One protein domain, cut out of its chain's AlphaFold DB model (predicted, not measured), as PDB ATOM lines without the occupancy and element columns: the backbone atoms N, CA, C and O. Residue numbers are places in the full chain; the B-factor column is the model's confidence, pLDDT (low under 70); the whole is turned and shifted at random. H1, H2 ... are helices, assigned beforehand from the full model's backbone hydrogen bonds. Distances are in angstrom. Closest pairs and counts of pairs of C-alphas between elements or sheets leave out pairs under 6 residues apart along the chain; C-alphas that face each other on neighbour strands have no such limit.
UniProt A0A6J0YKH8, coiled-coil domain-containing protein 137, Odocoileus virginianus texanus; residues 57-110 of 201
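This is residues 57 to 110 of the 201 residues of the protein "coiled-coil domain-containing protein 137" of Odocoileus virginianus texanus (UniProt A0A6J0YKH8). An open, wide V has helices H2 and H3 as its two arms, with a short link at the apex and the arms apart; the short H1 folds back near H2 at the far end of that arm. The printed part has 54 residues with three named helices, H1, H2 and H3 in that order, and no named strand: all helix. It is extended, with a radius of gyration of the C-alphas of 19.1 A and spans of 53 by 25 by 17 A.

H1, residues 60 to 63, is close to but not clearly touching H2, residues 66 to 79; their closest C-alphas, of Asp 60 and Arg 69, are 7.2 A apart. H3, residues 84 to 103, is apart from both. In H2 and H3 every O i to N i+4 pair is within hydrogen-bond range; H1 is too short for one.

H1 begins at C-alpha 60 (8.920, -18.539, -1.660). H2 is 19.7 A long. H3, 27.6 A, ends at C-alpha 103 (-26.000, 6.538, -14.844).

The C-alphas farthest apart, of Pro 65 and Ile 110, are 54.1 A apart. Residues 74 to 110 stand free. Both links are tight, and the printed part has no cut. Residues 57 to 62, 64, 81 to 82 and 98 to 108 have pLDDT under 70.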
ATOM      1  N   THR A  57       4.679 -15.144   5.076       66.69
ATOM      2  CA  THR A  57       3.676 -16.204   5.155       66.69
ATOM      3  C   THR A  57       3.977 -17.333   4.166       66.69
ATOM      4  O   THR A  57       3.508 -18.447   4.360       66.69
ATOM      5  N   ASN A  58       4.806 -17.064   3.149       62.31
ATOM      6  CA  ASN A  58       5.225 -18.012   2.128       62.31
ATOM      7  C   ASN A  58       6.757 -18.107   2.090       62.31
ATOM      8  O   ASN A  58       7.447 -17.089   1.989       62.31
ATOM      9  N   GLN A  59       7.285 -19.332   2.150       62.97
ATOM     10  CA  GLN A  59       8.724 -19.624   2.040       62.97
ATOM     11  C   GLN A  59       9.323 -19.063   0.735       62.97
ATOM     12  O   GLN A  59      10.446 -18.563   0.722       62.97
ATOM     13  N   ASP A  60       8.521 -19.011  -0.330       62.78
ATOM     14  CA  ASP A  60       8.920 -18.539  -1.660       62.78
ATOM     15  C   ASP A  60       9.328 -17.054  -1.715       62.78
ATOM     16  O   ASP A  60      10.083 -16.639  -2.598       62.78
ATOM     17  N   GLU A  61       8.841 -16.221  -0.790       64.44
ATOM     18  CA  GLU A  61       9.139 -14.783  -0.783       64.44
ATOM     19  C   GLU A  61      10.475 -14.443  -0.107       64.44
ATOM     20  O   GLU A  61      11.024 -13.363  -0.366       64.44
ATOM     21  N   GLN A  62      10.999 -15.351   0.724       66.12
ATOM     22  CA  GLN A  62      12.170 -15.106   1.573       66.12
ATOM     23  C   GLN A  62      13.506 -15.478   0.941       66.12
ATOM     24  O   GLN A  62      14.502 -14.835   1.253       66.12
ATOM     25  N   GLU A  63      13.546 -16.463   0.043       71.00
ATOM     26  CA  GLU A  63      14.824 -17.100  -0.327       71.00
ATOM     27  C   GLU A  63      15.080 -17.165  -1.839       71.00
ATOM     28  O   GLU A  63      16.197 -17.419  -2.286       71.00
ATOM     29  N   ILE A  64      14.070 -16.877  -2.658       69.50
ATOM     30  CA  ILE A  64      14.155 -17.058  -4.106       69.50
ATOM     31  C   ILE A  64      14.606 -15.752  -4.788       69.50
ATOM     32  O   ILE A  64      13.989 -14.696  -4.559       69.50
ATOM     33  N   PRO A  65      15.626 -15.794  -5.680       90.06
ATOM     34  CA  PRO A  65      16.018 -14.645  -6.492       90.06
ATOM     35  C   PRO A  65      14.822 -14.031  -7.228       90.06
ATOM     36  O   PRO A  65      13.979 -14.753  -7.759       90.06
ATOM     37  N   PHE A  66      14.770 -12.698  -7.317       80.50
ATOM     38  CA  PHE A  66      13.652 -11.948  -7.912       80.50
ATOM     39  C   PHE A  66      13.184 -12.512  -9.265       80.50
ATOM     40  O   PHE A  66      11.994 -12.735  -9.473       80.50
ATOM     41  N   ARG A  67      14.131 -12.839 -10.152       88.62
ATOM     42  CA  ARG A  67      13.831 -13.388 -11.479       88.62
ATOM     43  C   ARG A  67      13.137 -14.751 -11.421       88.62
ATOM     44  O   ARG A  67      12.262 -15.027 -12.231       88.62
ATOM     45  N   LEU A  68      13.502 -15.603 -10.465       87.31
ATOM     46  CA  LEU A  68      12.877 -16.914 -10.288       87.31
ATOM     47  C   LEU A  68      11.501 -16.789  -9.614       87.31
ATOM     48  O   LEU A  68      10.565 -17.476 -10.018       87.31
ATOM     49  N   ARG A  69      11.342 -15.844  -8.682       87.81
ATOM     50  CA  ARG A  69      10.051 -15.483  -8.070       87.81
ATOM     51  C   ARG A  69       9.029 -15.036  -9.115       87.81
ATOM     52  O   ARG A  69       7.888 -15.488  -9.092       87.81
ATOM     53  N   GLU A  70       9.444 -14.181 -10.044       88.56
ATOM     54  CA  GLU A  70       8.602 -13.708 -11.146       88.56
ATOM     55  C   GLU A  70       8.201 -14.858 -12.086       88.56
ATOM     56  O   GLU A  70       7.029 -14.992 -12.437       88.56
ATOM     57  N   ILE A  71       9.139 -15.758 -12.411       91.06
ATOM     58  CA  ILE A  71       8.871 -16.939 -13.249       91.06
ATOM     59  C   ILE A  71       7.913 -17.918 -12.554       91.06
ATOM     60  O   ILE A  71       6.992 -18.423 -13.195       91.06
ATOM     61  N   MET A  72       8.098 -18.198 -11.260       87.81
ATOM     62  CA  MET A  72       7.202 -19.075 -10.496       87.81
ATOM     63  C   MET A  72       5.797 -18.487 -10.391       87.81
ATOM     64  O   MET A  72       4.822 -19.200 -10.629       87.81
ATOM     65  N   ARG A  73       5.688 -17.179 -10.124       85.88
ATOM     66  CA  ARG A  73       4.406 -16.465 -10.118       85.88
ATOM     67  C   ARG A  73       3.716 -16.543 -11.482       85.88
ATOM     68  O   ARG A  73       2.564 -16.954 -11.537       85.88
ATOM     69  N   SER A  74       4.431 -16.261 -12.573       85.56
ATOM     70  CA  SER A  74       3.899 -16.359 -13.940       85.56
ATOM     71  C   SER A  74       3.424 -17.778 -14.272       85.56
ATOM     72  O   SER A  74       2.317 -17.968 -14.775       85.56
ATOM     73  N   ARG A  75       4.206 -18.808 -13.919       87.50
ATOM     74  CA  ARG A  75       3.801 -20.213 -14.092       87.50
ATOM     75  C   ARG A  75       2.555 -20.561 -13.281       87.50
ATOM     76  O   ARG A  75       1.708 -21.298 -13.778       87.50
ATOM     77  N   GLN A  76       2.422 -20.030 -12.067       83.06
ATOM     78  CA  GLN A  76       1.261 -20.255 -11.206       83.06
ATOM     79  C   GLN A  76       0.009 -19.515 -11.707       83.06
ATOM     80  O   GLN A  76      -1.089 -20.071 -11.665       83.06
ATOM     81  N   GLU A  77       0.156 -18.298 -12.228       81.31
ATOM     82  CA  GLU A  77      -0.919 -17.559 -12.902       81.31
ATOM     83  C   GLU A  77      -1.408 -18.312 -14.145       81.31
ATOM     84  O   GLU A  77      -2.611 -18.469 -14.332       81.31
ATOM     85  N   MET A  78      -0.490 -18.883 -14.932       72.88
ATOM     86  CA  MET A  78      -0.824 -19.727 -16.086       72.88
ATOM     87  C   MET A  78      -1.431 -21.084 -15.694       72.88
ATOM     88  O   MET A  78      -2.208 -21.657 -16.457       72.88
ATOM     89  N   LYS A  79      -1.106 -21.606 -14.503       83.31
ATOM     90  CA  LYS A  79      -1.657 -22.861 -13.960       83.31
ATOM     91  C   LYS A  79      -3.106 -22.719 -13.496       83.31
ATOM     92  O   LYS A  79      -3.818 -23.716 -13.417       83.31
ATOM     93  N   ASN A  80      -3.552 -21.494 -13.224       73.31
ATOM     94  CA  ASN A  80      -4.950 -21.173 -12.987       73.31
ATOM     95  C   ASN A  80      -5.550 -20.633 -14.288       73.31
ATOM     96  O   ASN A  80      -5.563 -19.415 -14.475       73.31
ATOM     97  N   PRO A  81      -6.079 -21.477 -15.195       66.31
ATOM     98  CA  PRO A  81      -6.828 -20.980 -16.333       66.31
ATOM     99  C   PRO A  81      -8.124 -20.367 -15.797       66.31
ATOM    100  O   PRO A  81      -9.177 -21.005 -15.728       66.31
ATOM    101  N   ILE A  82      -8.063 -19.100 -15.385       64.00
ATOM    102  CA  ILE A  82      -9.244 -18.265 -15.256       64.00
ATOM    103  C   ILE A  82      -9.805 -18.247 -16.666       64.00
ATOM    104  O   ILE A  82      -9.249 -17.606 -17.557       64.00
ATOM    105  N   SER A  83     -10.841 -19.053 -16.899       70.12
ATOM    106  CA  SER A  83     -11.387 -19.209 -18.239       70.12
ATOM    107  C   SER A  83     -11.673 -17.823 -18.809       70.12
ATOM    108  O   SER A  83     -12.172 -16.946 -18.099       70.12
ATOM    109  N   ASN A  84     -11.370 -17.601 -20.090       71.38
ATOM    110  CA  ASN A  84     -11.620 -16.312 -20.748       71.38
ATOM    111  C   ASN A  84     -13.064 -15.817 -20.518       71.38
ATOM    112  O   ASN A  84     -13.323 -14.618 -20.438       71.38
ATOM    113  N   LYS A  85     -13.999 -16.754 -20.303       74.31
ATOM    114  CA  LYS A  85     -15.381 -16.508 -19.882       74.31
ATOM    115  C   LYS A  85     -15.499 -15.820 -18.513       74.31
ATOM    116  O   LYS A  85     -16.276 -14.876 -18.394       74.31
ATOM    117  N   LYS A  86     -14.745 -16.247 -17.493       79.69
ATOM    118  CA  LYS A  86     -14.698 -15.590 -16.172       79.69
ATOM    119  C   LYS A  86     -14.091 -14.190 -16.272       79.69
ATOM    120  O   LYS A  86     -14.712 -13.246 -15.798       79.69
ATOM    121  N   ARG A  87     -12.967 -14.038 -16.982       77.81
ATOM    122  CA  ARG A  87     -12.304 -12.735 -17.173       77.81
ATOM    123  C   ARG A  87     -13.196 -11.730 -17.908       77.81
ATOM    124  O   ARG A  87     -13.312 -10.584 -17.491       77.81
ATOM    125  N   LYS A  88     -13.898 -12.171 -18.960       79.56
ATOM    126  CA  LYS A  88     -14.877 -11.345 -19.685       79.56
ATOM    127  C   LYS A  88     -16.077 -10.976 -18.810       79.56
ATOM    128  O   LYS A  88     -16.526  -9.840 -18.870       79.56
ATOM    129  N   LYS A  89     -16.581 -11.905 -17.989       83.50
ATOM    130  CA  LYS A  89     -17.693 -11.642 -17.060       83.50
ATOM    131  C   LYS A  89     -17.303 -10.628 -15.987       83.50
ATOM    132  O   LYS A  89     -18.100  -9.759 -15.660       83.50
ATOM    133  N   GLU A  90     -16.086 -10.716 -15.469       84.50
ATOM    134  CA  GLU A  90     -15.563  -9.779 -14.479       84.50
ATOM    135  C   GLU A  90     -15.308  -8.394 -15.083       84.50
ATOM    136  O   GLU A  90     -15.729  -7.398 -14.505       84.50
ATOM    137  N   ALA A  91     -14.739  -8.324 -16.291       83.12
ATOM    138  CA  ALA A  91     -14.579  -7.070 -17.024       83.12
ATOM    139  C   ALA A  91     -15.931  -6.419 -17.364       83.12
ATOM    140  O   ALA A  91     -16.101  -5.218 -17.179       83.12
ATOM    141  N   GLN A  92     -16.919  -7.211 -17.800       83.56
ATOM    142  CA  GLN A  92     -18.281  -6.719 -18.028       83.56
ATOM    143  C   GLN A  92     -18.950  -6.261 -16.732       83.56
ATOM    144  O   GLN A  92     -19.607  -5.230 -16.740       83.56
ATOM    145  N   ALA A  93     -18.759  -6.978 -15.621       84.38
ATOM    146  CA  ALA A  93     -19.292  -6.581 -14.322       84.38
ATOM    147  C   ALA A  93     -18.608  -5.321 -13.773       84.38
ATOM    148  O   ALA A  93     -19.247  -4.519 -13.100       84.38
ATOM    149  N   ALA A  94     -17.315  -5.129 -14.037       83.38
ATOM    150  CA  ALA A  94     -16.608  -3.901 -13.693       83.38
ATOM    151  C   ALA A  94     -17.140  -2.723 -14.520       83.38
ATOM    152  O   ALA A  94     -17.468  -1.687 -13.948       83.38
ATOM    153  N   PHE A  95     -17.315  -2.920 -15.829       77.62
ATOM    154  CA  PHE A  95     -17.872  -1.918 -16.737       77.62
ATOM    155  C   PHE A  95     -19.331  -1.567 -16.413       77.62
ATOM    156  O   PHE A  95     -19.705  -0.399 -16.412       77.62
ATOM    157  N   SER A  96     -20.169  -2.554 -16.089       74.94
ATOM    158  CA  SER A  96     -21.551  -2.292 -15.685       74.94
ATOM    159  C   SER A  96     -21.607  -1.570 -14.341       74.94
ATOM    160  O   SER A  96     -22.399  -0.653 -14.187       74.94
ATOM    161  N   LYS A  97     -20.727  -1.900 -13.385       77.00
ATOM    162  CA  LYS A  97     -20.628  -1.183 -12.105       77.00
ATOM    163  C   LYS A  97     -20.169   0.267 -12.264       77.00
ATOM    164  O   LYS A  97     -20.611   1.106 -11.488       77.00
ATOM    165  N   THR A  98     -19.275   0.576 -13.206       67.81
ATOM    166  CA  THR A  98     -18.887   1.970 -13.490       67.81
ATOM    167  C   THR A  98     -20.016   2.709 -14.195       67.81
ATOM    168  O   THR A  98     -20.394   3.786 -13.749       67.81
ATOM    169  N   LEU A  99     -20.639   2.082 -15.199       67.25
ATOM    170  CA  LEU A  99     -21.776   2.656 -15.917       67.25
ATOM    171  C   LEU A  99     -22.972   2.902 -14.988       67.25
ATOM    172  O   LEU A  99     -23.622   3.928 -15.091       67.25
ATOM    173  N   GLU A 100     -23.263   1.998 -14.054       60.44
ATOM    174  CA  GLU A 100     -24.335   2.176 -13.070       60.44
ATOM    175  C   GLU A 100     -24.035   3.302 -12.080       60.44
ATOM    176  O   GLU A 100     -24.959   3.994 -11.665       60.44
ATOM    177  N   LYS A 101     -22.769   3.516 -11.706       62.38
ATOM    178  CA  LYS A 101     -22.374   4.652 -10.857       62.38
ATOM    179  C   LYS A 101     -22.509   5.986 -11.590       62.38
ATOM    180  O   LYS A 101     -22.892   6.969 -10.973       62.38
ATOM    181  N   GLU A 102     -22.225   6.008 -12.890       60.75
ATOM    182  CA  GLU A 102     -22.363   7.197 -13.735       60.75
ATOM    183  C   GLU A 102     -23.831   7.474 -14.104       60.75
ATOM    184  O   GLU A 102     -24.289   8.613 -14.039       60.75
ATOM    185  N   ALA A 103     -24.603   6.433 -14.429       59.03
ATOM    186  CA  ALA A 103     -26.000   6.538 -14.844       59.03
ATOM    187  C   ALA A 103     -26.970   6.790 -13.682       59.03
ATOM    188  O   ALA A 103     -28.034   7.366 -13.898       59.03
ATOM    189  N   LYS A 104     -26.631   6.385 -12.449       57.66
ATOM    190  CA  LYS A 104     -27.470   6.660 -11.270       57.66
ATOM    191  C   LYS A 104     -27.418   8.115 -10.796       57.66
ATOM    192  O   LYS A 104     -28.163   8.459  -9.883       57.66
ATOM    193  N   GLY A 105     -26.619   8.976 -11.432       53.59
ATOM    194  CA  GLY A 105     -26.427  10.351 -10.979       53.59
ATOM    195  C   GLY A 105     -25.697  10.396  -9.634       53.59
ATOM    196  O   GLY A 105     -25.644   9.416  -8.895       53.59
ATOM    197  N   GLY A 106     -25.086  11.540  -9.328       59.16
ATOM    198  CA  GLY A 106     -24.099  11.691  -8.250       59.16
ATOM    199  C   GLY A 106     -24.583  11.433  -6.821       59.16
ATOM    200  O   GLY A 106     -23.803  11.612  -5.893       59.16
ATOM    201  N   GLU A 107     -25.828  11.010  -6.612       58.81
ATOM    202  CA  GLU A 107     -26.324  10.730  -5.275       58.81
ATOM    203  C   GLU A 107     -27.429   9.655  -5.315       58.81
ATOM    204  O   GLU A 107     -28.427   9.844  -6.024       58.81
ATOM    205  N   PRO A 108     -27.252   8.512  -4.620       67.00
ATOM    206  CA  PRO A 108     -28.231   7.432  -4.615       67.00
ATOM    207  C   PRO A 108     -29.565   7.899  -4.022       67.00
ATOM    208  O   PRO A 108     -29.596   8.673  -3.067       67.00
ATOM    209  N   ASP A 109     -30.666   7.399  -4.582       77.12
ATOM    210  CA  ASP A 109     -32.008   7.648  -4.055       77.12
ATOM    211  C   ASP A 109     -32.126   7.167  -2.597       77.12
ATOM    212  O   ASP A 109     -31.605   6.099  -2.245       77.12
ATOM    213  N   ILE A 110     -32.781   7.960  -1.740       77.50
ATOM    214  CA  ILE A 110     -32.899   7.636  -0.314       77.50
ATOM    215  C   ILE A 110     -33.840   6.449  -0.179       77.50
ATOM    216  O   ILE A 110     -35.040   6.551  -0.425       77.50
TER     217      ILE A 110